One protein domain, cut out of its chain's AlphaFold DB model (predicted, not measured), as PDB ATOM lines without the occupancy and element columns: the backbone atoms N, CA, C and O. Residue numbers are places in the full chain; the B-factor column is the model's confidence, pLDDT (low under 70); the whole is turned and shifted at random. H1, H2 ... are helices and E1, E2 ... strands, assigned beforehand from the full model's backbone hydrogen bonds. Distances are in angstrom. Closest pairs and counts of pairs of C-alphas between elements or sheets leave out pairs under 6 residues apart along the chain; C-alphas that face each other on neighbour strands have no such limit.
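AT A GLANCE: This is residues 17 to 175 of the 176 residues of an uncharacterized protein of Alphaproteobacteria bacterium (UniProt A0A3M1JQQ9). Three helices, H3, H4 and H5, form an up-and-down bundle with their centres in a triangle; H1 crosses H5 on one side of it and H6 crosses H3 and H4 on the other. A small strand hairpin, E1 and E2, and short H2 lie far from the middle, and a 32-residue link loops from H5 to H6. The printed part has 159 residues, with six named helices and two named strands in the order H1 E1 E2 H2 H3 H4 H5 H6; the sheet is E1 - E2, antiparallel, and the class is mostly helix. It is compact, with a radius of gyration of the C-alphas of 15.9 A, and spans 48 by 41 by 32 A.

HOW THE PARTS SIT: Strands E1, residues 34 to 36, and E2, residues 42 to 44, form an antiparallel hairpin at 163 degrees, with N 35 and O 43 2.9 A apart and N 43 and O 35 3.0 A apart, both within hydrogen-bond range. H1, residues 17 to 30, and H5, residues 104 to 122, touch at Val 26 and Leu 113, their closest C-alphas, 6.1 A apart, opposite ways at a steep tilt of 68 degrees, only just short of about perpendicular. The hub is H3, residues 60 to 78, which touches four helices. H3 and H5 run the same way at a steep tilt of 42 degrees; their closest C-alphas, of Ala 74 and Val 118, are 4.8 A apart. H3 and H4, residues 82 to 98, form a helical hairpin at a shallow tilt of 21 degrees, with the C-alphas of Gly 73 and Gln 85 closest at 4.2 A. H4 and H5 form another, at 23 degrees, with the C-alphas of Lys 93 and Ser 111 closest at 7.0 A. H3, with residues 72 to 76 alone, touches H6, residues 155 to 173; the C-alphas of Ala 76 and Val 161 are closest at 5.4 A. H2, residues 50 to 54, touches no helix. In H1 to H6 every O i to N i+4 pair is within hydrogen-bond range.

IN THESE COORDINATES: H1 begins at C-alpha 17, (8.327, 40.326, -6.346), and is 18.6 A long. H3 measures 26.3 A, H4 24.1 A and H5 27.2 A. H6 measures 27.1 A and ends at C-alpha 173, (33.737, 36.483, -29.836). E1 is 6.4 A, E2 6.2 A and H2 6.1 A long.

THE WHOLE: The C-alphas of Asp 39 and Asp 155, the two farthest apart, are 50.8 A apart. The printed part has no cut. The link from H5 to H6 is long, 32 residues, and in it residues 126 to 127 pair antiparallel with 137 to 138; the other links are tight. Mean pLDDT of the printed part is 83.7; residues 35 to 38, 40, 43, 127 to 149 and 175 are under 70.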
ATOM      1  N   ARG A  17       9.028  41.538  -6.780       91.19
ATOM      2  CA  ARG A  17       8.327  40.326  -6.346       91.19
ATOM      3  C   ARG A  17       8.868  39.074  -7.029       91.19
ATOM      4  O   ARG A  17       9.013  38.045  -6.385       91.19
ATOM      5  N   THR A  18       9.181  39.159  -8.320       91.88
ATOM      6  CA  THR A  18       9.761  38.040  -9.071       91.88
ATOM      7  C   THR A  18      11.164  37.706  -8.571       91.88
ATOM      8  O   THR A  18      11.486  36.534  -8.397       91.88
ATOM      9  N   VAL A  19      11.995  38.723  -8.319       95.12
ATOM     10  CA  VAL A  19      13.345  38.528  -7.770       95.12
ATOM     11  C   VAL A  19      13.273  37.875  -6.389       95.12
ATOM     12  O   VAL A  19      13.980  36.903  -6.142       95.12
ATOM     13  N   ASP A  20      12.389  38.362  -5.517       94.12
ATOM     14  CA  ASP A  20      12.224  37.843  -4.157       94.12
ATOM     15  C   ASP A  20      11.660  36.419  -4.146       94.12
ATOM     16  O   ASP A  20      12.127  35.580  -3.375       94.12
ATOM     17  N   PHE A  21      10.714  36.119  -5.042       93.44
ATOM     18  CA  PHE A  21      10.186  34.769  -5.222       93.44
ATOM     19  C   PHE A  21      11.293  33.793  -5.630       93.44
ATOM     20  O   PHE A  21      11.482  32.775  -4.972       93.44
ATOM     21  N   LEU A  22      12.065  34.118  -6.671       93.75
ATOM     22  CA  LEU A  22      13.136  33.247  -7.163       93.75
ATOM     23  C   LEU A  22      14.255  33.076  -6.132       93.75
ATOM     24  O   LEU A  22      14.751  31.969  -5.953       93.75
ATOM     25  N   LYS A  23      14.612  34.144  -5.410       93.88
ATOM     26  CA  LYS A  23      15.539  34.069  -4.274       93.88
ATOM     27  C   LYS A  23      15.025  33.094  -3.213       93.88
ATOM     28  O   LYS A  23      15.743  32.174  -2.844       93.88
ATOM     29  N   THR A  24      13.782  33.270  -2.767       91.00
ATOM     30  CA  THR A  24      13.162  32.411  -1.744       91.00
ATOM     31  C   THR A  24      13.080  30.960  -2.209       91.00
ATOM     32  O   THR A  24      13.340  30.045  -1.436       91.00
ATOM     33  N   PHE A  25      12.772  30.736  -3.488       89.69
ATOM     34  CA  PHE A  25      12.737  29.401  -4.072       89.69
ATOM     35  C   PHE A  25      14.116  28.733  -4.040       89.69
ATOM     36  O   PHE A  25      14.233  27.582  -3.625       89.69
ATOM     37  N   VAL A  26      15.175  29.457  -4.415       90.06
ATOM     38  CA  VAL A  26      16.550  28.947  -4.318       90.06
ATOM     39  C   VAL A  26      16.894  28.602  -2.874       90.06
ATOM     40  O   VAL A  26      17.356  27.495  -2.609       90.06
ATOM     41  N   GLU A  27      16.639  29.525  -1.950       88.12
ATOM     42  CA  GLU A  27      16.957  29.362  -0.532       88.12
ATOM     43  C   GLU A  27      16.182  28.212   0.116       88.12
ATOM     44  O   GLU A  27      16.732  27.530   0.967       88.12
ATOM     45  N   GLY A  28      14.938  27.960  -0.292       83.25
ATOM     46  CA  GLY A  28      14.118  26.887   0.272       83.25
ATOM     47  C   GLY A  28      14.360  25.508  -0.346       83.25
ATOM     48  O   GLY A  28      14.245  24.503   0.356       83.25
ATOM     49  N   PHE A  29      14.675  25.445  -1.645       82.81
ATOM     50  CA  PHE A  29      14.602  24.191  -2.409       82.81
ATOM     51  C   PHE A  29      15.880  23.801  -3.149       82.81
ATOM     52  O   PHE A  29      16.059  22.619  -3.437       82.81
ATOM     53  N   LEU A  30      16.755  24.754  -3.486       84.25
ATOM     54  CA  LEU A  30      17.924  24.490  -4.337       84.25
ATOM     55  C   LEU A  30      19.269  24.687  -3.631       84.25
ATOM     56  O   LEU A  30      20.300  24.268  -4.167       84.25
ATOM     57  N   LEU A  31      19.290  25.318  -2.456       83.75
ATOM     58  CA  LEU A  31      20.470  25.314  -1.602       83.75
ATOM     59  C   LEU A  31      20.583  23.962  -0.883       83.75
ATOM     60  O   LEU A  31      19.613  23.501  -0.277       83.75
ATOM     61  N   PRO A  32      21.754  23.305  -0.939       75.81
ATOM     62  CA  PRO A  32      21.963  22.069  -0.218       75.81
ATOM     63  C   PRO A  32      21.951  22.369   1.281       75.81
ATOM     64  O   PRO A  32      22.520  23.358   1.737       75.81
ATOM     65  N   LYS A  33      21.334  21.482   2.059       78.75
ATOM     66  CA  LYS A  33      21.432  21.525   3.526       78.75
ATOM     67  C   LYS A  33      22.804  21.073   4.018       78.75
ATOM     68  O   LYS A  33      23.152  21.303   5.167       78.75
ATOM     69  N   GLU A  34      23.567  20.414   3.151       77.38
ATOM     70  CA  GLU A  34      24.858  19.819   3.457       77.38
ATOM     71  C   GLU A  34      25.785  19.951   2.246       77.38
ATOM     72  O   GLU A  34      25.431  19.527   1.147       77.38
ATOM     73  N   ILE A  35      26.967  20.544   2.432       67.81
ATOM     74  CA  ILE A  35      28.012  20.576   1.402       67.81
ATOM     75  C   ILE A  35      29.098  19.573   1.796       67.81
ATOM     76  O   ILE A  35      29.771  19.794   2.809       67.81
ATOM     77  N   PRO A  36      29.296  18.492   1.020       67.81
ATOM     78  CA  PRO A  36      30.447  17.625   1.197       67.81
ATOM     79  C   PRO A  36      31.711  18.359   0.738       67.81
ATOM     80  O   PRO A  36      31.782  18.884  -0.377       67.81
ATOM     81  N   LEU A  37      32.711  18.409   1.607       68.44
ATOM     82  CA  LEU A  37      34.033  18.940   1.308       68.44
ATOM     83  C   LEU A  37      34.948  17.833   0.765       68.44
ATOM     84  O   LEU A  37      34.721  16.640   0.965       68.44
ATOM     85  N   LYS A  38      36.019  18.236   0.072       65.62
ATOM     86  CA  LYS A  38      37.002  17.308  -0.525       65.62
ATOM     87  C   LYS A  38      37.768  16.476   0.509       65.62
ATOM     88  O   LYS A  38      38.335  15.453   0.151       65.62
ATOM     89  N   ASP A  39      37.796  16.918   1.762       71.62
ATOM     90  CA  ASP A  39      38.423  16.225   2.891       71.62
ATOM     91  C   ASP A  39      37.496  15.187   3.556       71.62
ATOM     92  O   ASP A  39      37.881  14.557   4.536       71.62
ATOM     93  N   GLY A  40      36.279  14.997   3.028       68.81
ATOM     94  CA  GLY A  40      35.286  14.068   3.564       68.81
ATOM     95  C   GLY A  40      34.439  14.636   4.705       68.81
ATOM     96  O   GLY A  40      33.544  13.947   5.191       68.81
ATOM     97  N   SER A  41      34.675  15.883   5.125       71.81
ATOM     98  CA  SER A  41      33.819  16.559   6.100       71.81
ATOM     99  C   SER A  41      32.548  17.118   5.442       71.81
ATOM    100  O   SER A  41      32.501  17.375   4.238       71.81
ATOM    101  N   VAL A  42      31.477  17.279   6.227       75.31
ATOM    102  CA  VAL A  42      30.184  17.792   5.750       75.31
ATOM    103  C   VAL A  42      29.856  19.082   6.489       75.31
ATOM    104  O   VAL A  42      29.684  19.079   7.709       75.31
ATOM    105  N   ILE A  43      29.732  20.189   5.754       68.94
ATOM    106  CA  ILE A  43      29.225  21.442   6.318       68.94
ATOM    107  C   ILE A  43      27.703  21.381   6.296       68.94
ATOM    108  O   ILE A  43      27.102  21.429   5.222       68.94
ATOM    109  N   LYS A  44      27.080  21.330   7.475       75.81
ATOM    110  CA  LYS A  44      25.637  21.551   7.613       75.81
ATOM    111  C   LYS A  44      25.331  23.034   7.458       75.81
ATOM    112  O   LYS A  44      25.872  23.858   8.195       75.81
ATOM    113  N   ILE A  45      24.457  23.351   6.514       76.00
ATOM    114  CA  ILE A  45      23.937  24.693   6.296       76.00
ATOM    115  C   ILE A  45      22.575  24.782   6.969       76.00
ATOM    116  O   ILE A  45      21.610  24.141   6.550       76.00
ATOM    117  N   ASP A  46      22.497  25.614   7.999       76.69
ATOM    118  CA  ASP A  46      21.219  26.027   8.557       76.69
ATOM    119  C   ASP A  46      20.712  27.245   7.785       76.69
ATOM    120  O   ASP A  46      21.147  28.377   7.994       76.69
ATOM    121  N   LEU A  47      19.770  27.003   6.877       75.12
ATOM    122  CA  LEU A  47      19.132  28.036   6.057       75.12
ATOM    123  C   LEU A  47      18.191  28.935   6.881       75.12
ATOM    124  O   LEU A  47      17.793  30.000   6.412       75.12
ATOM    125  N   SER A  48      17.883  28.540   8.121       79.06
ATOM    126  CA  SER A  48      17.169  29.355   9.113       79.06
ATOM    127  C   SER A  48      18.113  30.320   9.840       79.06
ATOM    128  O   SER A  48      17.666  31.299  10.440       79.06
ATOM    129  N   ASN A  49      19.425  30.073   9.782       83.56
ATOM    130  CA  ASN A  49      20.431  30.930  10.382       83.56
ATOM    131  C   ASN A  49      20.753  32.109   9.452       83.56
ATOM    132  O   ASN A  49      21.344  31.956   8.379       83.56
ATOM    133  N   ALA A  50      20.417  33.319   9.901       82.81
ATOM    134  CA  ALA A  50      20.606  34.539   9.123       82.81
ATOM    135  C   ALA A  50      22.074  34.813   8.739       82.81
ATOM    136  O   ALA A  50      22.322  35.396   7.686       82.81
ATOM    137  N   GLU A  51      23.054  34.417   9.555       83.12
ATOM    138  CA  GLU A  51      24.475  34.615   9.240       83.12
ATOM    139  C   GLU A  51      24.961  33.671   8.145       83.12
ATOM    140  O   GLU A  51      25.735  34.075   7.277       83.12
ATOM    141  N   GLN A  52      24.477  32.428   8.140       81.44
ATOM    142  CA  GLN A  52      24.797  31.480   7.077       81.44
ATOM    143  C   GLN A  52      24.103  31.865   5.772       81.44
ATOM    144  O   GLN A  52      24.743  31.883   4.721       81.44
ATOM    145  N   LEU A  53      22.834  32.275   5.842       82.38
ATOM    146  CA  LEU A  53      22.081  32.731   4.677       82.38
ATOM    147  C   LEU A  53      22.730  33.955   4.012       82.38
ATOM    148  O   LEU A  53      22.798  34.034   2.786       82.38
ATOM    149  N   LYS A  54      23.282  34.885   4.806       86.31
ATOM    150  CA  LYS A  54      24.026  36.053   4.299       86.31
ATOM    151  C   LYS A  54      25.208  35.679   3.400       86.31
ATOM    152  O   LYS A  54      25.511  36.444   2.491       86.31
ATOM    153  N   LYS A  55      25.839  34.512   3.585       87.06
ATOM    154  CA  LYS A  55      26.962  34.062   2.738       87.06
ATOM    155  C   LYS A  55      26.549  33.788   1.290       87.06
ATOM    156  O   LYS A  55      27.377  33.904   0.398       87.06
ATOM    157  N   PHE A  56      25.277  33.471   1.048       88.50
ATOM    158  CA  PHE A  56      24.732  33.238  -0.294       88.50
ATOM    159  C   PHE A  56      24.196  34.517  -0.947       88.50
ATOM    160  O   PHE A  56      23.922  34.534  -2.147       88.50
ATOM    161  N   GLN A  57      24.038  35.601  -0.182       88.06
ATOM    162  CA  GLN A  57      23.418  36.820  -0.682       88.06
ATOM    163  C   GLN A  57      24.322  37.529  -1.687       88.06
ATOM    164  O   GLN A  57      25.500  37.787  -1.437       88.06
ATOM    165  N   ILE A  58      23.723  37.910  -2.811       94.00
ATOM    166  CA  ILE A  58      24.318  38.802  -3.804       94.00
ATOM    167  C   ILE A  58      23.460  40.073  -3.920       94.00
ATOM    168  O   ILE A  58      22.258  40.032  -3.637       94.00
ATOM    169  N   PRO A  59      24.033  41.209  -4.358       95.25
ATOM    170  CA  PRO A  59      23.278  42.424  -4.631       95.25
ATOM    171  C   PRO A  59      22.082  42.183  -5.557       95.25
ATOM    172  O   PRO A  59      22.153  41.423  -6.523       95.25
ATOM    173  N   ARG A  60      20.987  42.903  -5.304       93.50
ATOM    174  CA  ARG A  60      19.735  42.773  -6.067       93.50
ATOM    175  C   ARG A  60      19.911  43.011  -7.568       93.50
ATOM    176  O   ARG A  60      19.328  42.289  -8.373       93.50
ATOM    177  N   GLU A  61      20.752  43.967  -7.944       93.31
ATOM    178  CA  GLU A  61      21.049  44.246  -9.353       93.31
ATOM    179  C   GLU A  61      21.741  43.068 -10.047       93.31
ATOM    180  O   GLU A  61      21.443  42.755 -11.202       93.31
ATOM    181  N   ASP A  62      22.614  42.361  -9.327       95.50
ATOM    182  CA  ASP A  62      23.258  41.156  -9.837       95.50
ATOM    183  C   ASP A  62      22.249  40.005  -9.973       95.50
ATOM    184  O   ASP A  62      22.254  39.335 -11.008       95.50
ATOM    185  N   MET A  63      21.307  39.847  -9.028       96.00
ATOM    186  CA  MET A  63      20.190  38.897  -9.175       96.00
ATOM    187  C   MET A  63      19.359  39.191 -10.427       96.00
ATOM    188  O   MET A  63      19.154  38.304 -11.254       96.00
ATOM    189  N   ARG A  64      18.921  40.443 -10.624       96.38
ATOM    190  CA  ARG A  64      18.124  40.849 -11.798       96.38
ATOM    191  C   ARG A  64      18.834  40.544 -13.110       96.38
ATOM    192  O   ARG A  64      18.203  40.098 -14.069       96.38
ATOM    193  N   ARG A  65      20.146  40.778 -13.161       95.00
ATOM    194  CA  ARG A  65      20.964  40.499 -14.341       95.00
ATOM    195  C   ARG A  65      21.053  39.001 -14.627       95.00
ATOM    196  O   ARG A  65      20.859  38.615 -15.777       95.00
ATOM    197  N   VAL A  66      21.301  38.172 -13.610       96.38
ATOM    198  CA  VAL A  66      21.316  36.702 -13.742       96.38
ATOM    199  C   VAL A  66      19.958  36.199 -14.224       96.38
ATOM    200  O   VAL A  66      19.891  35.486 -15.224       96.38
ATOM    201  N   ILE A  67      18.875  36.647 -13.583       95.75
ATOM    202  CA  ILE A  67      17.502  36.280 -13.938       95.75
ATOM    203  C   ILE A  67      17.208  36.658 -15.396       95.75
ATOM    204  O   ILE A  67      16.680  35.839 -16.135       95.75
ATOM    205  N   ARG A  68      17.610  37.843 -15.876       95.12
ATOM    206  CA  ARG A  68      17.397  38.232 -17.283       95.12
ATOM    207  C   ARG A  68      18.085  37.284 -18.272       95.12
ATOM    208  O   ARG A  68      17.503  36.953 -19.302       95.12
ATOM    209  N   ILE A  69      19.314  36.856 -17.985       95.94
ATOM    210  CA  ILE A  69      20.025  35.891 -18.839       95.94
ATOM    211  C   ILE A  69      19.294  34.541 -18.807       95.94
ATOM    212  O   ILE A  69      19.082  33.934 -19.853       95.94
ATOM    213  N   ALA A  70      18.851  34.112 -17.625       95.38
ATOM    214  CA  ALA A  70      18.128  32.862 -17.441       95.38
ATOM    215  C   ALA A  70      16.748  32.850 -18.115       95.38
ATOM    216  O   ALA A  70      16.391  31.858 -18.732       95.38
ATOM    217  N   TYR A  71      16.011  33.961 -18.096       94.38
ATOM    218  CA  TYR A  71      14.762  34.126 -18.849       94.38
ATOM    219  C   TYR A  71      14.958  33.913 -20.352       94.38
ATOM    220  O   TYR A  71      14.141  33.264 -21.001       94.38
ATOM    221  N   ASN A  72      16.042  34.450 -20.918       95.06
ATOM    222  CA  ASN A  72      16.347  34.234 -22.329       95.06
ATOM    223  C   ASN A  72      16.766  32.786 -22.609       95.06
ATOM    224  O   ASN A  72      16.358  32.228 -23.621       95.06
ATOM    225  N   GLY A  73      17.519  32.164 -21.694       94.38
ATOM    226  CA  GLY A  73      17.811  30.730 -21.748       94.38
ATOM    227  C   GLY A  73      16.541  29.875 -21.701       94.38
ATOM    228  O   GLY A  73      16.388  28.970 -22.508       94.38
ATOM    229  N   ALA A  74      15.591  30.219 -20.832       93.50
ATOM    230  CA  ALA A  74      14.301  29.547 -20.750       93.50
ATOM    231  C   ALA A  74      13.488  29.718 -22.036       93.50
ATOM    232  O   ALA A  74      12.939  28.753 -22.542       93.50
ATOM    233  N   ASN A  75      13.436  30.925 -22.612       94.50
ATOM    234  CA  ASN A  75      12.784  31.133 -23.907       94.50
ATOM    235  C   ASN A  75      13.443  30.314 -25.024       94.50
ATOM    236  O   ASN A  75      12.733  29.834 -25.901       94.50
ATOM    237  N   ALA A  76      14.768  30.145 -24.991       94.81
ATOM    238  CA  ALA A  76      15.473  29.285 -25.934       94.81
ATOM    239  C   ALA A  76      15.032  27.827 -25.775       94.81
ATOM    240  O   ALA A  76      14.626  27.214 -26.753       94.81
ATOM    241  N   GLU A  77      15.004  27.308 -24.548       92.00
ATOM    242  CA  GLU A  77      14.519  25.956 -24.263       92.00
ATOM    243  C   GLU A  77      13.048  25.747 -24.662       92.00
ATOM    244  O   GLU A  77      12.722  24.739 -25.275       92.00
ATOM    245  N   ILE A  78      12.170  26.717 -24.384       93.00
ATOM    246  CA  ILE A  78      10.755  26.697 -24.802       93.00
ATOM    247  C   ILE A  78      10.616  26.630 -26.331       93.00
ATOM    248  O   ILE A  78       9.621  26.124 -26.838       93.00
ATOM    249  N   CYS A  79      11.595  27.163 -27.060       94.31
ATOM    250  CA  CYS A  79      11.666  27.159 -28.519       94.31
ATOM    251  C   CYS A  79      12.613  26.075 -29.065       94.31
ATOM    252  O   CYS A  79      13.192  26.271 -30.134       94.31
ATOM    253  N   ASP A  80      12.807  24.976 -28.327       92.31
ATOM    254  CA  ASP A  80      13.605  23.801 -28.717       92.31
ATOM    255  C   ASP A  80      15.092  24.097 -29.002       92.31
ATOM    256  O   ASP A  80      15.774  23.390 -29.743       92.31
ATOM    257  N   ARG A  81      15.630  25.155 -28.385       93.88
ATOM    258  CA  ARG A  81      17.036  25.588 -28.468       93.88
ATOM    259  C   ARG A  81      17.763  25.385 -27.143       93.88
ATOM    260  O   ARG A  81      18.321  26.316 -26.554       93.88
ATOM    261  N   GLU A  82      17.760  24.151 -26.648       89.81
ATOM    262  CA  GLU A  82      18.467  23.790 -25.412       89.81
ATOM    263  C   GLU A  82      19.989  23.989 -25.511       89.81
ATOM    264  O   GLU A  82      20.650  24.301 -24.522       89.81
ATOM    265  N   ASP A  83      20.559  23.843 -26.710       90.88
ATOM    266  CA  ASP A  83      21.960  24.163 -27.005       90.88
ATOM    267  C   ASP A  83      22.300  25.602 -26.600       90.88
ATOM    268  O   ASP A  83      23.330  25.876 -25.973       90.88
ATOM    269  N   LEU A  84      21.388  26.523 -26.907       93.69
ATOM    270  CA  LEU A  84      21.539  27.932 -26.606       93.69
ATOM    271  C   LEU A  84      21.317  28.214 -25.118       93.69
ATOM    272  O   LEU A  84      22.038  29.031 -24.547       93.69
ATOM    273  N   GLN A  85      20.382  27.513 -24.470       93.69
ATOM    274  CA  GLN A  85      20.194  27.558 -23.016       93.69
ATOM    275  C   GLN A  85      21.479  27.130 -22.283       93.69
ATOM    276  O   GLN A  85      21.977  27.874 -21.431       93.69
ATOM    277  N   ARG A  86      22.077  25.995 -22.666       91.75
ATOM    278  CA  ARG A  86      23.342  25.504 -22.092       91.75
ATOM    279  C   ARG A  86      24.496  26.471 -22.343       91.75
ATOM    280  O   ARG A  86      25.232  26.814 -21.416       91.75
ATOM    281  N   THR A  87      24.599  26.996 -23.564       93.56
ATOM    282  CA  THR A  87      25.598  28.016 -23.922       93.56
ATOM    283  C   THR A  87      25.443  29.278 -23.071       93.56
ATOM    284  O   THR A  87      26.430  29.814 -22.566       93.56
ATOM    285  N   ALA A  88      24.208  29.739 -22.860       94.69
ATOM    286  CA  ALA A  88      23.901  30.893 -22.025       94.69
ATOM    287  C   ALA A  88      24.299  30.675 -20.562       94.69
ATOM    288  O   ALA A  88      24.867  31.578 -19.943       94.69
ATOM    289  N   TYR A  89      24.006  29.493 -20.014       94.94
ATOM    290  CA  TYR A  89      24.386  29.121 -18.654       94.94
ATOM    291  C   TYR A  89      25.908  29.107 -18.484       94.94
ATOM    292  O   TYR A  89      26.427  29.775 -17.587       94.94
ATOM    293  N   LYS A  90      26.628  28.424 -19.384       93.44
ATOM    294  CA  LYS A  90      28.097  28.359 -19.370       93.44
ATOM    295  C   LYS A  90      28.711  29.755 -19.457       93.44
ATOM    296  O   LYS A  90      29.519  30.130 -18.613       93.44
ATOM    297  N   TRP A  91      28.263  30.555 -20.426       94.69
ATOM    298  CA  TRP A  91      28.723  31.931 -20.583       94.69
ATOM    299  C   TRP A  91      28.474  32.756 -19.316       94.69
ATOM    300  O   TRP A  91      29.374  33.458 -18.862       94.69
ATOM    301  N   MET A  92      27.286  32.653 -18.713       95.50
ATOM    302  CA  MET A  92      26.963  33.348 -17.466       95.50
ATOM    303  C   MET A  92      27.921  32.940 -16.341       95.50
ATOM    304  O   MET A  92      28.540  33.820 -15.743       95.50
ATOM    305  N   LYS A  93      28.116  31.635 -16.109       93.06
ATOM    306  CA  LYS A  93      29.043  31.114 -15.089       93.06
ATOM    307  C   LYS A  93      30.462  31.651 -15.304       93.06
ATOM    308  O   LYS A  93      31.061  32.188 -14.373       93.06
ATOM    309  N   ASP A  94      30.962  31.606 -16.537       93.19
ATOM    310  CA  ASP A  94      32.298  32.098 -16.887       93.19
ATOM    311  C   ASP A  94      32.455  33.609 -16.667       93.19
ATOM    312  O   ASP A  94      33.537  34.078 -16.306       93.19
ATOM    313  N   GLN A  95      31.401  34.395 -16.908       93.88
ATOM    314  CA  GLN A  95      31.404  35.835 -16.642       93.88
ATOM    315  C   GLN A  95      31.403  36.134 -15.143       93.88
ATOM    316  O   GLN A  95      32.097  37.051 -14.707       93.88
ATOM    317  N   GLU A  96      30.654  35.379 -14.340       94.88
ATOM    318  CA  GLU A  96      30.658  35.567 -12.888       94.88
ATOM    319  C   GLU A  96      31.984  35.161 -12.255       94.88
ATOM    320  O   GLU A  96      32.511  35.908 -11.432       94.88
ATOM    321  N   LEU A  97      32.570  34.044 -12.693       92.31
ATOM    322  CA  LEU A  97      33.905  33.623 -12.271       92.31
ATOM    323  C   LEU A  97      34.961  34.682 -12.618       92.31
ATOM    324  O   LEU A  97      35.790  35.041 -11.780       92.31
ATOM    325  N   ALA A  98      34.895  35.249 -13.826       93.62
ATOM    326  CA  ALA A  98      35.840  36.269 -14.277       93.62
ATOM    327  C   ALA A  98      35.797  37.565 -13.449       93.62
ATOM    328  O   ALA A  98      36.795  38.284 -13.406       93.62
ATOM    329  N   LYS A  99      34.687  37.862 -12.757       93.19
ATOM    330  CA  LYS A  99      34.583  39.054 -11.899       93.19
ATOM    331  C   LYS A  99      35.412  38.963 -10.623       93.19
ATOM    332  O   LYS A  99      35.649  40.005 -10.022       93.19
ATOM    333  N   LYS A 100      35.797  37.758 -10.180       92.38
ATOM    334  CA  LYS A 100      36.613  37.514  -8.969       92.38
ATOM    335  C   LYS A 100      36.117  38.221  -7.691       92.38
ATOM    336  O   LYS A 100      36.895  38.440  -6.771       92.38
ATOM    337  N   LYS A 101      34.833  38.593  -7.634       95.19
ATOM    338  CA  LYS A 101      34.215  39.316  -6.506       95.19
ATOM    339  C   LYS A 101      33.264  38.452  -5.676       95.19
ATOM    340  O   LYS A 101      32.710  38.932  -4.695       95.19
ATOM    341  N   TRP A 102      33.026  37.222  -6.122       93.38
ATOM    342  CA  TRP A 102      32.057  36.308  -5.535       93.38
ATOM    343  C   TRP A 102      32.759  35.227  -4.729       93.38
ATOM    344  O   TRP A 102      33.764  34.679  -5.185       93.38
ATOM    345  N   SER A 103      32.201  34.892  -3.568       91.00
ATOM    346  CA  SER A 103      32.574  33.672  -2.856       91.00
ATOM    347  C   SER A 103      32.054  32.429  -3.589       91.00
ATOM    348  O   SER A 103      31.214  32.517  -4.492       91.00
ATOM    349  N   ASN A 104      32.522  31.251  -3.177       87.12
ATOM    350  CA  ASN A 104      32.040  29.983  -3.726       87.12
ATOM    351  C   ASN A 104      30.535  29.794  -3.467       87.12
ATOM    352  O   ASN A 104      29.804  29.364  -4.357       87.12
ATOM    353  N   GLU A 105      30.056  30.183  -2.286       87.25
ATOM    354  CA  GLU A 105      28.641  30.162  -1.906       87.25
ATOM    355  C   GLU A 105      27.808  31.093  -2.793       87.25
ATOM    356  O   GLU A 105      26.738  30.712  -3.268       87.25
ATOM    357  N   GLN A 106      28.312  32.294  -3.086       93.19
ATOM    358  CA  GLN A 106      27.639  33.245  -3.972       93.19
ATOM    359  C   GLN A 106      27.613  32.758  -5.426       93.19
ATOM    360  O   GLN A 106      26.587  32.878  -6.091       93.19
ATOM    361  N   LEU A 107      28.702  32.167  -5.929       92.19
ATOM    362  CA  LEU A 107      28.743  31.551  -7.265       92.19
ATOM    363  C   LEU A 107      27.765  30.379  -7.383       92.19
ATOM    364  O   LEU A 107      27.079  30.228  -8.403       92.19
ATOM    365  N   PHE A 108      27.664  29.574  -6.325       88.81
ATOM    366  CA  PHE A 108      26.682  28.504  -6.230       88.81
ATOM    367  C   PHE A 108      25.257  29.067  -6.251       88.81
ATOM    368  O   PHE A 108      24.439  28.642  -7.068       88.81
ATOM    369  N   PHE A 109      24.971  30.084  -5.431       92.38
ATOM    370  CA  PHE A 109      23.675  30.760  -5.411       92.38
ATOM    371  C   PHE A 109      23.303  31.335  -6.782       92.38
ATOM    372  O   PHE A 109      22.194  31.107  -7.256       92.38
ATOM    373  N   ILE A 110      24.227  32.021  -7.462       95.38
ATOM    374  CA  ILE A 110      24.007  32.560  -8.813       95.38
ATOM    375  C   ILE A 110      23.629  31.443  -9.795       95.38
ATOM    376  O   ILE A 110      22.684  31.587 -10.576       95.38
ATOM    377  N   SER A 111      24.330  30.312  -9.726       92.44
ATOM    378  CA  SER A 111      24.039  29.146 -10.561       92.44
ATOM    379  C   SER A 111      22.634  28.601 -10.290       92.44
ATOM    380  O   SER A 111      21.871  28.377 -11.231       92.44
ATOM    381  N   ARG A 112      22.248  28.455  -9.015       91.62
ATOM    382  CA  ARG A 112      20.900  28.011  -8.625       91.62
ATOM    383  C   ARG A 112      19.816  29.017  -8.989       91.62
ATOM    384  O   ARG A 112      18.742  28.600  -9.405       91.62
ATOM    385  N   LEU A 113      20.096  30.315  -8.927       95.12
ATOM    386  CA  LEU A 113      19.161  31.363  -9.334       95.12
ATOM    387  C   LEU A 113      18.848  31.307 -10.829       95.12
ATOM    388  O   LEU A 113      17.690  31.457 -11.228       95.12
ATOM    389  N   TYR A 114      19.860  31.048 -11.658       95.06
ATOM    390  CA  TYR A 114      19.645  30.804 -13.079       95.06
ATOM    391  C   TYR A 114      18.719  29.596 -13.284       95.06
ATOM    392  O   TYR A 114      17.704  29.704 -13.968       95.06
ATOM    393  N   ILE A 115      19.036  28.464 -12.649       91.75
ATOM    394  CA  ILE A 115      18.276  27.212 -12.786       91.75
ATOM    395  C   ILE A 115      16.828  27.384 -12.318       91.75
ATOM    396  O   ILE A 115      15.910  27.036 -13.056       91.75
ATOM    397  N   ALA A 116      16.610  27.993 -11.149       92.06
ATOM    398  CA  ALA A 116      15.282  28.307 -10.624       92.06
ATOM    399  C   ALA A 116      14.454  29.127 -11.617       92.06
ATOM    400  O   ALA A 116      13.268  28.872 -11.810       92.06
ATOM    401  N   THR A 117      15.087  30.100 -12.274       94.00
ATOM    402  CA  THR A 117      14.415  30.928 -13.277       94.00
ATOM    403  C   THR A 117      13.986  30.097 -14.486       94.00
ATOM    404  O   THR A 117      12.864  30.264 -14.963       94.00
ATOM    405  N   VAL A 118      14.844  29.190 -14.969       92.12
ATOM    406  CA  VAL A 118      14.511  28.295 -16.088       92.12
ATOM    407  C   VAL A 118      13.403  27.321 -15.703       92.12
ATOM    408  O   VAL A 118      12.430  27.211 -16.446       92.12
ATOM    409  N   MET A 119      13.481  26.688 -14.529       88.81
ATOM    410  CA  MET A 119      12.428  25.808 -13.999       88.81
ATOM    411  C   MET A 119      11.084  26.533 -13.937       88.81
ATOM    412  O   MET A 119      10.077  26.047 -14.444       88.81
ATOM    413  N   TRP A 120      11.075  27.739 -13.370       88.94
ATOM    414  CA  TRP A 120       9.857  28.520 -13.216       88.94
ATOM    415  C   TRP A 120       9.252  28.955 -14.561       88.94
ATOM    416  O   TRP A 120       8.036  28.918 -14.725       88.94
ATOM    417  N   GLN A 121      10.080  29.329 -15.542       89.50
ATOM    418  CA  GLN A 121       9.612  29.768 -16.863       89.50
ATOM    419  C   GLN A 121       9.173  28.617 -17.774       89.50
ATOM    420  O   GLN A 121       8.201  28.760 -18.508       89.50
ATOM    421  N   THR A 122       9.892  27.495 -17.751       88.12
ATOM    422  CA  THR A 122       9.577  26.304 -18.561       88.12
ATOM    423  C   THR A 122       8.474  25.461 -17.929       88.12
ATOM    424  O   THR A 122       7.843  24.655 -18.604       88.12
ATOM    425  N   GLY A 123       8.257  25.620 -16.621       84.00
ATOM    426  CA  GLY A 123       7.443  24.714 -15.833       84.00
ATOM    427  C   GLY A 123       8.076  23.336 -15.661       84.00
ATOM    428  O   GLY A 123       7.374  22.434 -15.235       84.00
ATOM    429  N   LYS A 124       9.353  23.110 -15.990       78.38
ATOM    430  CA  LYS A 124      10.000  21.804 -15.792       78.38
ATOM    431  C   LYS A 124      10.575  21.690 -14.380       78.38
ATOM    432  O   LYS A 124      11.170  22.627 -13.858       78.38
ATOM    433  N   ALA A 125      10.439  20.507 -13.779       70.38
ATOM    434  CA  ALA A 125      11.039  20.185 -12.478       70.38
ATOM    435  C   ALA A 125      12.546  19.862 -12.567       70.38
ATOM    436  O   ALA A 125      13.240  19.804 -11.550       70.38
ATOM    437  N   GLN A 126      13.051  19.642 -13.783       70.06
ATOM    438  CA  GLN A 126      14.444  19.317 -14.074       70.06
ATOM    439  C   GLN A 126      14.962  20.256 -15.156       70.06
ATOM    440  O   GLN A 126      14.260  20.522 -16.132       70.06
ATOM    441  N   VAL A 127      16.189  20.739 -14.979       66.25
ATOM    442  CA  VAL A 127      16.892  21.548 -15.980       66.25
ATOM    443  C   VAL A 127      18.244  20.904 -16.245       66.25
ATOM    444  O   VAL A 127      19.052  20.713 -15.331       66.25
ATOM    445  N   THR A 128      18.495  20.577 -17.509       68.94
ATOM    446  CA  THR A 128      19.748  19.962 -17.948       68.94
ATOM    447  C   THR A 128      20.772  21.048 -18.258       68.94
ATOM    448  O   THR A 128      20.901  21.504 -19.393       68.94
ATOM    449  N   VAL A 129      21.522  21.457 -17.237       62.06
ATOM    450  CA  VAL A 129      22.746  22.251 -17.399       62.06
ATOM    451  C   VAL A 129      23.959  21.418 -17.012       62.06
ATOM    452  O   VAL A 129      23.881  20.575 -16.123       62.06
ATOM    453  N   GLU A 130      25.084  21.655 -17.685       60.53
ATOM    454  CA  GLU A 130      26.358  21.016 -17.358       60.53
ATOM    455  C   GLU A 130      26.886  21.581 -16.023       60.53
ATOM    456  O   GLU A 130      27.558  22.616 -15.984       60.53
ATOM    457  N   GLU A 131      26.553  20.935 -14.903       58.31
ATOM    458  CA  GLU A 131      27.331  21.074 -13.666       58.31
ATOM    459  C   GLU A 131      28.675  20.337 -13.803       58.31
ATOM    460  O   GLU A 131      28.851  19.523 -14.707       58.31
ATOM    461  N   GLU A 132      29.639  20.600 -12.911       50.50
ATOM    462  CA  GLU A 132      30.981  19.977 -12.955       50.50
ATOM    463  C   GLU A 132      30.969  18.432 -12.933       50.50
ATOM    464  O   GLU A 132      31.974  17.825 -13.287       50.50
ATOM    465  N   ASP A 133      29.839  17.803 -12.591       46.00
ATOM    466  CA  ASP A 133      29.647  16.342 -12.559       46.00
ATOM    467  C   ASP A 133      28.803  15.797 -13.737       46.00
ATOM    468  O   ASP A 133      28.466  14.617 -13.771       46.00
ATOM    469  N   GLY A 134      28.392  16.643 -14.695       49.66
ATOM    470  CA  GLY A 134      27.628  16.233 -15.887       49.66
ATOM    471  C   GLY A 134      26.189  15.746 -15.637       49.66
ATOM    472  O   GLY A 134      25.527  15.293 -16.571       49.66
ATOM    473  N   LYS A 135      25.683  15.831 -14.400       54.19
ATOM    474  CA  LYS A 135      24.325  15.399 -14.022       54.19
ATOM    475  C   LYS A 135      23.303  16.541 -14.128       54.19
ATOM    476  O   LYS A 135      23.635  17.673 -13.778       54.19
ATOM    477  N   PRO A 136      22.053  16.258 -14.553       54.91
ATOM    478  CA  PRO A 136      20.982  17.250 -14.573       54.91
ATOM    479  C   PRO A 136      20.620  17.697 -13.155       54.91
ATOM    480  O   PRO A 136      20.660  16.911 -12.203       54.91
ATOM    481  N   VAL A 137      20.214  18.960 -13.026       62.44
ATOM    482  CA  VAL A 137      19.834  19.532 -11.735       62.44
ATOM    483  C   VAL A 137      18.364  19.246 -11.485       62.44
ATOM    484  O   VAL A 137      17.490  19.711 -12.220       62.44
ATOM    485  N   ASN A 138      18.093  18.480 -10.434       58.09
ATOM    486  CA  ASN A 138      16.742  18.135 -10.017       58.09
ATOM    487  C   ASN A 138      16.297  19.076  -8.895       58.09
ATOM    488  O   ASN A 138      17.021  19.232  -7.910       58.09
ATOM    489  N   ALA A 139      15.102  19.659  -8.998       50.72
ATOM    490  CA  ALA A 139      14.423  20.137  -7.798       50.72
ATOM    491  C   ALA A 139      14.121  18.915  -6.908       50.72
ATOM    492  O   ALA A 139      13.672  17.879  -7.403       50.72
ATOM    493  N   ALA A 140      14.418  18.989  -5.609       42.19
ATOM    494  CA  ALA A 140      14.142  17.891  -4.689       42.19
ATOM    495  C   ALA A 140      12.620  17.667  -4.579       42.19
ATOM    496  O   ALA A 140      11.919  18.470  -3.970       42.19
ATOM    497  N   GLY A 141      12.119  16.580  -5.174       36.22
ATOM    498  CA  GLY A 141      10.711  16.166  -5.121       36.22
ATOM    499  C   GLY A 141      10.166  15.815  -6.505       36.22
ATOM    500  O   GLY A 141       9.956  16.689  -7.337       36.22
ATOM    501  N   GLY A 142       9.970  14.521  -6.766       36.34
ATOM    502  CA  GLY A 142       9.533  14.016  -8.066       36.34
ATOM    503  C   GLY A 142       8.116  14.448  -8.451       36.34
ATOM    504  O   GLY A 142       7.171  14.165  -7.727       36.34
ATOM    505  N   SER A 143       7.981  15.094  -9.610       38.91
ATOM    506  CA  SER A 143       7.056  14.742 -10.699       38.91
ATOM    507  C   SER A 143       7.251  15.717 -11.869       38.91
ATOM    508  O   SER A 143       7.698  16.852 -11.700       38.91
ATOM    509  N   THR A 144       6.951  15.240 -13.071       50.66
ATOM    510  CA  THR A 144       6.965  15.958 -14.348       50.66
ATOM    511  C   THR A 144       5.990  17.139 -14.346       50.66
ATOM    512  O   THR A 144       4.812  16.952 -14.067       50.66
ATOM    513  N   ALA A 145       6.500  18.311 -14.735       51.41
ATOM    514  CA  ALA A 145       5.807  19.594 -14.898       51.41
ATOM    515  C   ALA A 145       5.247  20.259 -13.611       51.41
ATOM    516  O   ALA A 145       4.368  19.747 -12.933       51.41
ATOM    517  N   ILE A 146       5.744  21.463 -13.307       57.16
ATOM    518  CA  ILE A 146       5.266  22.390 -12.266       57.16
ATOM    519  C   ILE A 146       4.031  23.182 -12.754       57.16
ATOM    520  O   ILE A 146       3.274  23.704 -11.940       57.16
ATOM    521  N   ASN A 147       3.793  23.249 -14.071       57.66
ATOM    522  CA  ASN A 147       2.629  23.906 -14.679       57.66
ATOM    523  C   ASN A 147       1.736  22.896 -15.417       57.66
ATOM    524  O   ASN A 147       2.240  21.952 -16.020       57.66
ATOM    525  N   ALA A 148       0.420  23.138 -15.399       56.22
ATOM    526  CA  ALA A 148      -0.586  22.278 -16.033       56.22
ATOM    527  C   ALA A 148      -0.495  22.251 -17.572       56.22
ATOM    528  O   ALA A 148      -0.884  21.261 -18.186       56.22
ATOM    529  N   GLU A 149       0.053  23.304 -18.186       67.94
ATOM    530  CA  GLU A 149       0.282  23.389 -19.628       67.94
ATOM    531  C   GLU A 149       1.719  23.855 -19.908       67.94
ATOM    532  O   GLU A 149       2.176  24.835 -19.302       67.94
ATOM    533  N   PRO A 150       2.461  23.174 -20.803       71.62
ATOM    534  CA  PRO A 150       3.797  23.602 -21.176       71.62
ATOM    535  C   PRO A 150       3.725  24.935 -21.940       71.62
ATOM    536  O   PRO A 150       2.858  25.118 -22.799       71.62
ATOM    537  N   PRO A 151       4.629  25.886 -21.659       84.38
ATOM    538  CA  PRO A 151       4.666  27.150 -22.381       84.38
ATOM    539  C   PRO A 151       4.930  26.923 -23.875       84.38
ATOM    540  O   PRO A 151       5.798  26.143 -24.256       84.38
ATOM    541  N   VAL A 152       4.215  27.661 -24.722       90.31
ATOM    542  CA  VAL A 152       4.345  27.573 -26.183       90.31
ATOM    543  C   VAL A 152       5.374  28.583 -26.696       90.31
ATOM    544  O   VAL A 152       5.405  29.742 -26.262       90.31
ATOM    545  N   CYS A 153       6.204  28.172 -27.660       93.44
ATOM    546  CA  CYS A 153       7.085  29.079 -28.393       93.44
ATOM    547  C   CYS A 153       6.278  29.978 -29.346       93.44
ATOM    548  O   CYS A 153       5.937  29.591 -30.463       93.44
ATOM    549  N   THR A 154       5.984  31.201 -28.905       94.44
ATOM    550  CA  THR A 154       5.359  32.242 -29.736       94.44
ATOM    551  C   THR A 154       6.386  32.945 -30.628       94.44
ATOM    552  O   THR A 154       7.583  32.934 -30.334       94.44
ATOM    553  N   ASP A 155       5.937  33.644 -31.674       94.06
ATOM    554  CA  ASP A 155       6.831  34.416 -32.558       94.06
ATOM    555  C   ASP A 155       7.638  35.475 -31.798       94.06
ATOM    556  O   ASP A 155       8.819  35.692 -32.067       94.06
ATOM    557  N   SER A 156       7.027  36.084 -30.776       91.44
ATOM    558  CA  SER A 156       7.708  37.021 -29.877       91.44
ATOM    559  C   SER A 156       8.856  36.348 -29.112       91.44
ATOM    560  O   SER A 156       9.959  36.896 -29.038       91.44
ATOM    561  N   LYS A 157       8.641  35.127 -28.593       92.19
ATOM    562  CA  LYS A 157       9.707  34.343 -27.950       92.19
ATOM    563  C   LYS A 157      10.791  33.970 -28.957       92.19
ATOM    564  O   LYS A 157      11.961  34.181 -28.653       92.19
ATOM    565  N   ARG A 158      10.427  33.513 -30.160       94.06
ATOM    566  CA  ARG A 158      11.388  33.158 -31.218       94.06
ATOM    567  C   ARG A 158      12.284  34.341 -31.594       94.06
ATOM    568  O   ARG A 158      13.504  34.220 -31.549       94.06
ATOM    569  N   ALA A 159      11.701  35.518 -31.816       94.31
ATOM    570  CA  ALA A 159      12.459  36.740 -32.082       94.31
ATOM    571  C   ALA A 159      13.366  37.145 -30.902       94.31
ATOM    572  O   ALA A 159      14.461  37.677 -31.095       94.31
ATOM    573  N   SER A 160      12.935  36.904 -29.657       92.88
ATOM    574  CA  SER A 160      13.782  37.115 -28.476       92.88
ATOM    575  C   SER A 160      14.971  36.151 -28.443       92.88
ATOM    576  O   SER A 160      16.073  36.566 -28.084       92.88
ATOM    577  N   VAL A 161      14.762  34.887 -28.823       95.44
ATOM    578  CA  VAL A 161      15.801  33.847 -28.894       95.44
ATOM    579  C   VAL A 161      16.851  34.198 -29.944       95.44
ATOM    580  O   VAL A 161      18.039  34.160 -29.640       95.44
ATOM    581  N   GLU A 162      16.442  34.642 -31.131       95.50
ATOM    582  CA  GLU A 162      17.362  35.062 -32.200       95.50
ATOM    583  C   GLU A 162      18.237  36.251 -31.776       95.50
ATOM    584  O   GLU A 162      19.462  36.237 -31.936       95.50
ATOM    585  N   LYS A 163      17.627  37.274 -31.162       95.44
ATOM    586  CA  LYS A 163      18.362  38.429 -30.620       95.44
ATOM    587  C   LYS A 163      19.339  38.008 -29.528       95.44
ATOM    588  O   LYS A 163      20.453  38.529 -29.456       95.44
ATOM    589  N   PHE A 164      18.923  37.080 -28.671       95.88
ATOM    590  CA  PHE A 164      19.758  36.575 -27.594       95.88
ATOM    591  C   PHE A 164      20.930  35.735 -28.108       95.88
ATOM    592  O   PHE A 164      22.050  35.888 -27.623       95.88
ATOM    593  N   GLU A 165      20.709  34.915 -29.133       96.56
ATOM    594  CA  GLU A 165      21.763  34.157 -29.798       96.56
ATOM    595  C   GLU A 165      22.814  35.082 -30.416       96.56
ATOM    596  O   GLU A 165      24.014  34.901 -30.189       96.56
ATOM    597  N   ALA A 166      22.377  36.119 -31.137       96.25
ATOM    598  CA  ALA A 166      23.275  37.127 -31.692       96.25
ATOM    599  C   ALA A 166      24.076  37.844 -30.591       96.25
ATOM    600  O   ALA A 166      25.290  38.028 -30.720       96.25
ATOM    601  N   PHE A 167      23.420  38.196 -29.480       95.00
ATOM    602  CA  PHE A 167      24.078  38.769 -28.308       95.00
ATOM    603  C   PHE A 167      25.155  37.832 -27.744       95.00
ATOM    604  O   PHE A 167      26.295  38.265 -27.571       95.00
ATOM    605  N   LEU A 168      24.837  36.559 -27.492       94.44
ATOM    606  CA  LEU A 168      25.791  35.596 -26.934       94.44
ATOM    607  C   LEU A 168      26.983  35.375 -27.866       94.44
ATOM    608  O   LEU A 168      28.124  35.459 -27.414       94.44
ATOM    609  N   LYS A 169      26.742  35.187 -29.169       94.75
ATOM    610  CA  LYS A 169      27.806  35.070 -30.180       94.75
ATOM    611  C   LYS A 169      28.740  36.282 -30.156       94.75
ATOM    612  O   LYS A 169      29.960  36.121 -30.155       94.75
ATOM    613  N   ALA A 170      28.187  37.493 -30.070       93.88
ATOM    614  CA  ALA A 170      28.980  38.714 -29.981       93.88
ATOM    615  C   ALA A 170      29.802  38.801 -28.682       93.88
ATOM    616  O   ALA A 170      30.951  39.239 -28.716       93.88
ATOM    617  N   GLN A 171      29.244  38.382 -27.541       91.75
ATOM    618  CA  GLN A 171      29.962  38.382 -26.260       91.75
ATOM    619  C   GLN A 171      31.077  37.332 -26.214       91.75
ATOM    620  O   GLN A 171      32.158  37.620 -25.710       91.75
ATOM    621  N   ILE A 172      30.834  36.135 -26.752       90.38
ATOM    622  CA  ILE A 172      31.824  35.051 -26.805       90.38
ATOM    623  C   ILE A 172      32.990  35.443 -27.719       90.38
ATOM    624  O   ILE A 172      34.144  35.318 -27.317       90.38
ATOM    625  N   LYS A 173      32.703  36.017 -28.898       87.81
ATOM    626  CA  LYS A 173      33.737  36.483 -29.836       87.81
ATOM    627  C   LYS A 173      34.648  37.557 -29.238       87.81
ATOM    628  O   LYS A 173      35.831  37.558 -29.525       87.81
ATOM    629  N   LYS A 174      34.129  38.461 -28.400       82.44
ATOM    630  CA  LYS A 174      34.948  39.491 -27.729       82.44
ATOM    631  C   LYS A 174      35.949  38.926 -26.715       82.44
ATOM    632  O   LYS A 174      36.831  39.659 -26.282       82.44
ATOM    633  N   LYS A 175      35.761  37.679 -26.279       66.19
ATOM    634  CA  LYS A 175      36.579  37.011 -25.261       66.19
ATOM    635  C   LYS A 175      37.573  36.002 -25.868       66.19
ATOM    636  O   LYS A 175      38.395  35.486 -25.120       66.19
TER     637      LYS A 175